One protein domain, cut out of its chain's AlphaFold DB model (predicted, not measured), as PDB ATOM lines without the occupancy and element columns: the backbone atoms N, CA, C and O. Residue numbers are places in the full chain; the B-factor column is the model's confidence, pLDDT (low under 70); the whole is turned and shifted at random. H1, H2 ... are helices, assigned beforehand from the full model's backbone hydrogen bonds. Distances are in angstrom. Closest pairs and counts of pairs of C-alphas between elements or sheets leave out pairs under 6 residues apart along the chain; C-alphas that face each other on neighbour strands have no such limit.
ATOM      1  N   LYS A  24     130.122  17.279  82.066       67.06
ATOM      2  CA  LYS A  24     130.516  18.092  83.231       67.06
ATOM      3  C   LYS A  24     129.666  19.345  83.422       67.06
ATOM      4  O   LYS A  24     129.609  19.864  84.537       67.06
ATOM      5  N   GLU A  25     129.061  19.787  82.337       71.06
ATOM      6  CA  GLU A  25     128.238  20.974  82.208       71.06
ATOM      7  C   GLU A  25     127.043  20.587  81.334       71.06
ATOM      8  O   GLU A  25     127.217  19.902  80.324       71.06
ATOM      9  N   ILE A  26     125.843  20.990  81.742       71.44
ATOM     10  CA  ILE A  26     124.626  20.919  80.925       71.44
ATOM     11  C   ILE A  26     124.078  22.346  80.890       71.44
ATOM     12  O   ILE A  26     123.896  22.956  81.941       71.44
ATOM     13  N   GLY A  27     123.909  22.918  79.693       75.00
ATOM     14  CA  GLY A  27     123.418  24.294  79.531       75.00
ATOM     15  C   GLY A  27     124.287  25.374  80.196       75.00
ATOM     16  O   GLY A  27     123.752  26.360  80.685       75.00
ATOM     17  N   GLY A  28     125.608  25.172  80.290       74.19
ATOM     18  CA  GLY A  28     126.532  26.104  80.962       74.19
ATOM     19  C   GLY A  28     126.539  26.013  82.495       74.19
ATOM     20  O   GLY A  28     127.327  26.694  83.151       74.19
ATOM     21  N   MET A  29     125.716  25.141  83.084       69.94
ATOM     22  CA  MET A  29     125.648  24.938  84.527       69.94
ATOM     23  C   MET A  29     126.522  23.750  84.940       69.94
ATOM     24  O   MET A  29     126.403  22.635  84.422       69.94
ATOM     25  N   LYS A  30     127.449  23.992  85.870       78.06
ATOM     26  CA  LYS A  30     128.444  23.008  86.299       78.06
ATOM     27  C   LYS A  30     127.806  21.987  87.229       78.06
ATOM     28  O   LYS A  30     127.422  22.316  88.346       78.06
ATOM     29  N   ILE A  31     127.761  20.728  86.805       72.44
ATOM     30  CA  ILE A  31     127.129  19.676  87.603       72.44
ATOM     31  C   ILE A  31     128.117  19.208  88.673       72.44
ATOM     32  O   ILE A  31     129.226  18.783  88.331       72.44
ATOM     33  N   PRO A  32     127.767  19.232  89.965       80.69
ATOM     34  CA  PRO A  32     128.576  18.645  91.026       80.69
ATOM     35  C   PRO A  32     129.037  17.214  90.706       80.69
ATOM     36  O   PRO A  32     128.342  16.424  90.065       80.69
ATOM     37  N   LYS A  33     130.257  16.860  91.130       72.88
ATOM     38  CA  LYS A  33     130.847  15.536  90.842       72.88
ATOM     39  C   LYS A  33     130.072  14.379  91.494       72.88
ATOM     40  O   LYS A  33     130.165  13.262  90.998       72.88
ATOM     41  N   THR A  34     129.353  14.634  92.586       72.81
ATOM     42  CA  THR A  34     128.491  13.663  93.279       72.81
ATOM     43  C   THR A  34     127.272  13.316  92.431       72.81
ATOM     44  O   THR A  34     127.105  12.160  92.064       72.81
ATOM     45  N   LEU A  35     126.542  14.332  91.962       73.06
ATOM     46  CA  LEU A  35     125.363  14.166  91.105       73.06
ATOM     47  C   LEU A  35     125.663  13.440  89.792       73.06
ATOM     48  O   LEU A  35     124.847  12.663  89.311       73.06
ATOM     49  N   ARG A  36     126.861  13.628  89.231       72.94
ATOM     50  CA  ARG A  36     127.292  12.855  88.057       72.94
ATOM     51  C   ARG A  36     127.437  11.368  88.357       72.94
ATOM     52  O   ARG A  36     126.992  10.554  87.562       72.94
ATOM     53  N   LYS A  37     128.033  11.011  89.496       74.25
ATOM     54  CA  LYS A  37     128.188   9.605  89.900       74.25
ATOM     55  C   LYS A  37     126.845   8.967  90.224       74.25
ATOM     56  O   LYS A  37     126.637   7.806  89.896       74.25
ATOM     57  N   ASP A  38     125.956   9.713  90.863       73.94
ATOM     58  CA  ASP A  38     124.645   9.193  91.235       73.94
ATOM     59  C   ASP A  38     123.738   9.060  90.007       73.94
ATOM     60  O   ASP A  38     123.095   8.027  89.843       73.94
ATOM     61  N   GLY A  39     123.801  10.003  89.063       73.62
ATOM     62  CA  GLY A  39     123.149   9.871  87.761       73.62
ATOM     63  C   GLY A  39     123.718   8.731  86.907       73.62
ATOM     64  O   GLY A  39     122.950   7.997  86.298       73.62
ATOM     65  N   GLU A  40     125.036   8.499  86.920       77.19
ATOM     66  CA  GLU A  40     125.653   7.329  86.264       77.19
ATOM     67  C   GLU A  40     125.132   6.000  86.845       77.19
ATOM     68  O   GLU A  40     124.866   5.063  86.093       77.19
ATOM     69  N   LYS A  41     124.941   5.912  88.169       74.12
ATOM     70  CA  LYS A  41     124.345   4.728  88.816       74.12
ATOM     71  C   LYS A  41     122.875   4.553  88.445       74.12
ATOM     72  O   LYS A  41     122.436   3.428  88.237       74.12
ATOM     73  N   LEU A  42     122.129   5.650  88.345       72.38
ATOM     74  CA  LEU A  42     120.716   5.635  87.969       72.38
ATOM     75  C   LEU A  42     120.547   5.178  86.514       72.38
ATOM     76  O   LEU A  42     119.740   4.295  86.239       72.38
ATOM     77  N   ILE A  43     121.392   5.681  85.608       76.00
ATOM     78  CA  ILE A  43     121.477   5.218  84.215       76.00
ATOM     79  C   ILE A  43     121.866   3.736  84.161       76.00
ATOM     80  O   ILE A  43     121.318   2.989  83.357       76.00
ATOM     81  N   ALA A  44     122.780   3.277  85.020       75.69
ATOM     82  CA  ALA A  44     123.128   1.861  85.098       75.69
ATOM     83  C   ALA A  44     121.956   0.988  85.582       75.69
ATOM     84  O   ALA A  44     121.771  -0.110  85.067       75.69
ATOM     85  N   LEU A  45     121.144   1.480  86.520       73.75
ATOM     86  CA  LEU A  45     119.963   0.778  87.024       73.75
ATOM     87  C   LEU A  45     118.840   0.724  85.975       73.75
ATOM     88  O   LEU A  45     118.202  -0.310  85.810       73.75
ATOM     89  N   LEU A  46     118.661   1.800  85.205       73.25
ATOM     90  CA  LEU A  46     117.723   1.887  84.077       73.25
ATOM     91  C   LEU A  46     118.081   0.962  82.902       73.25
ATOM     92  O   LEU A  46     117.258   0.771  82.016       73.25
ATOM     93  N   LYS A  47     119.279   0.365  82.877       76.62
ATOM     94  CA  LYS A  47     119.623  -0.674  81.890       76.62
ATOM     95  C   LYS A  47     119.014  -2.034  82.213       76.62
ATOM     96  O   LYS A  47     119.027  -2.908  81.350       76.62
ATOM     97  N   HIS A  48     118.507  -2.239  83.430       77.44
ATOM     98  CA  HIS A  48     117.741  -3.440  83.731       77.44
ATOM     99  C   HIS A  48     116.339  -3.319  83.124       77.44
ATOM    100  O   HIS A  48     115.636  -2.362  83.451       77.44
ATOM    101  N   PRO A  49     115.895  -4.293  82.306       74.56
ATOM    102  CA  PRO A  49     114.626  -4.208  81.586       74.56
ATOM    103  C   PRO A  49     113.440  -4.003  82.534       74.56
ATOM    104  O   PRO A  49     112.626  -3.126  82.305       74.56
ATOM    105  N   LEU A  50     113.400  -4.692  83.678       82.00
ATOM    106  CA  LEU A  50     112.317  -4.517  84.656       82.00
ATOM    107  C   LEU A  50     112.244  -3.096  85.238       82.00
ATOM    108  O   LEU A  50     111.158  -2.550  85.409       82.00
ATOM    109  N   VAL A  51     113.391  -2.474  85.522       78.00
ATOM    110  CA  VAL A  51     113.436  -1.110  86.073       78.00
ATOM    111  C   VAL A  51     113.095  -0.085  84.996       78.00
ATOM    112  O   VAL A  51     112.407   0.894  85.283       78.00
ATOM    113  N   ALA A  52     113.541  -0.316  83.760       79.88
ATOM    114  CA  ALA A  52     113.206   0.517  82.613       79.88
ATOM    115  C   ALA A  52     111.696   0.532  82.352       79.88
ATOM    116  O   ALA A  52     111.123   1.612  82.226       79.88
ATOM    117  N   GLU A  53     111.048  -0.636  82.355       80.44
ATOM    118  CA  GLU A  53     109.600  -0.751  82.158       80.44
ATOM    119  C   GLU A  53     108.818  -0.062  83.286       80.44
ATOM    120  O   GLU A  53     107.879   0.687  83.021       80.44
ATOM    121  N   MET A  54     109.237  -0.222  84.549       81.50
ATOM    122  CA  MET A  54     108.604   0.486  85.670       81.50
ATOM    123  C   MET A  54     108.795   2.004  85.587       81.50
ATOM    124  O   MET A  54     107.855   2.761  85.836       81.50
ATOM    125  N   ALA A  55     109.994   2.463  85.220       82.81
ATOM    126  CA  ALA A  55     110.271   3.883  85.038       82.81
ATOM    127  C   ALA A  55     109.468   4.460  83.866       82.81
ATOM    128  O   ALA A  55     108.899   5.540  84.002       82.81
ATOM    129  N   ALA A  56     109.369   3.737  82.748       85.88
ATOM    130  CA  ALA A  56     108.578   4.126  81.588       85.88
ATOM    131  C   ALA A  56     107.083   4.181  81.922       85.88
ATOM    132  O   ALA A  56     106.432   5.178  81.615       85.88
ATOM    133  N   ALA A  57     106.549   3.172  82.615       87.25
ATOM    134  CA  ALA A  57     105.166   3.170  83.084       87.25
ATOM    135  C   ALA A  57     104.891   4.345  84.035       87.25
ATOM    136  O   ALA A  57     103.879   5.031  83.884       87.25
ATOM    137  N   GLY A  58     105.813   4.633  84.959       86.19
ATOM    138  CA  GLY A  58     105.720   5.778  85.866       86.19
ATOM    139  C   GLY A  58     105.765   7.123  85.137       86.19
ATOM    140  O   GLY A  58     104.939   7.995  85.397       86.19
ATOM    141  N   LEU A  59     106.677   7.282  84.174       86.62
ATOM    142  CA  LEU A  59     106.780   8.480  83.338       86.62
ATOM    143  C   LEU A  59     105.548   8.673  82.454       86.62
ATOM    144  O   LEU A  59     105.077   9.798  82.319       86.62
ATOM    145  N   MET A  60     104.999   7.603  81.882       87.31
ATOM    146  CA  MET A  60     103.780   7.664  81.076       87.31
ATOM    147  C   MET A  60     102.553   7.974  81.932       87.31
ATOM    148  O   MET A  60     101.727   8.787  81.527       87.31
ATOM    149  N   ALA A  61     102.440   7.391  83.126       85.88
ATOM    150  CA  ALA A  61     101.385   7.731  84.078       85.88
ATOM    151  C   ALA A  61     101.474   9.207  84.495       85.88
ATOM    152  O   ALA A  61     100.476   9.920  84.451       85.88
ATOM    153  N   PHE A  62     102.680   9.697  84.791       82.31
ATOM    154  CA  PHE A  62     102.913  11.103  85.115       82.31
ATOM    155  C   PHE A  62     102.628  12.038  83.932       82.31
ATOM    156  O   PHE A  62     102.017  13.089  84.103       82.31
ATOM    157  N   ALA A  63     103.021  11.659  82.715       85.00
ATOM    158  CA  ALA A  63     102.728  12.430  81.511       85.00
ATOM    159  C   ALA A  63     101.220  12.497  81.237       85.00
ATOM    160  O   ALA A  63     100.719  13.544  80.832       85.00
ATOM    161  N   ARG A  64     100.493  11.401  81.484       79.25
ATOM    162  CA  ARG A  64      99.032  11.363  81.393       79.25
ATOM    163  C   ARG A  64      98.387  12.240  82.459       79.25
ATOM    164  O   ARG A  64      97.496  12.993  82.103       79.25
ATOM    165  N   GLU A  65      98.880  12.228  83.693       77.62
ATOM    166  CA  GLU A  65      98.398  13.100  84.774       77.62
ATOM    167  C   GLU A  65      98.632  14.589  84.458       77.62
ATOM    168  O   GLU A  65      97.711  15.402  84.518       77.62
ATOM    169  N   MET A  66      99.839  14.951  84.006       73.81
ATOM    170  CA  MET A  66     100.132  16.323  83.569       73.81
ATOM    171  C   MET A  66      99.283  16.761  82.367       73.81
ATOM    172  O   MET A  66      99.016  17.952  82.208       73.81
ATOM    173  N   ARG A  67      98.888  15.825  81.494       69.31
ATOM    174  CA  ARG A  67      98.019  16.094  80.339       69.31
ATOM    175  C   ARG A  67      96.544  16.196  80.754       69.31
ATOM    176  O   ARG A  67      95.857  17.081  80.259       69.31
ATOM    177  N   ALA A  68      96.087  15.331  81.657       59.47
ATOM    178  CA  ALA A  68      94.715  15.271  82.166       59.47
ATOM    179  C   ALA A  68      94.362  16.479  83.047       59.47
ATOM    180  O   ALA A  68      93.217  16.915  83.060       59.47
ATOM    181  N   GLY A  69      95.354  17.113  83.682       51.84
ATOM    182  CA  GLY A  69      95.174  18.395  84.372       51.84
ATOM    183  C   GLY A  69      94.750  19.566  83.471       51.84
ATOM    184  O   GLY A  69      94.545  20.667  83.977       51.84
TER     185      GLY A  69
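What this domain is: This is residues 24 to 69 of the 121 residues of an uncharacterized protein of Sphingomonas sp. K2R01-6 (UniProt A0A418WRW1). Two helices make an open V, with H1 and H2 meeting near their ends at residues 45 to 51, and a small loop of residues 24 to 32 folds back on itself before H1. The far arm of H2, residues 57 to 68, stands free. The printed part has 46 residues, with H1 then H2 and no named strand, and its class is all helix. It is only just loose, close to extended, with a radius of gyration of the C-alphas of 14.2 A, and flat, spanning 35 by 27 by 12 A.

Where its parts are: Residues 25 to 26 pair antiparallel with residues 29 to 30. H1, residues 33 to 45, begins at C-alpha 33 (130.847, 15.536, 90.842) and is 18.7 A long. H2, residues 49 to 68, is 27.9 A long and ends at C-alpha 68 (94.715, 15.271, 82.166).

How they stand to each other: H1 and H2 are close but not clearly touching; their closest C-alphas, of Leu 45 and Val 51, are 6.9 A apart. Their lines are about perpendicular, at 75 degrees. In H1 and H2 every O i to N i+4 pair is within hydrogen-bond range.

The domain as a whole: The C-alphas farthest apart, of Lys 33 and Ala 68, are 37.2 A apart. The printed part has no cut, and the link from H1 to H2 is tight. Mean pLDDT of the printed part is 76.2; residues 24, 29 and 67 to 69 are under 70.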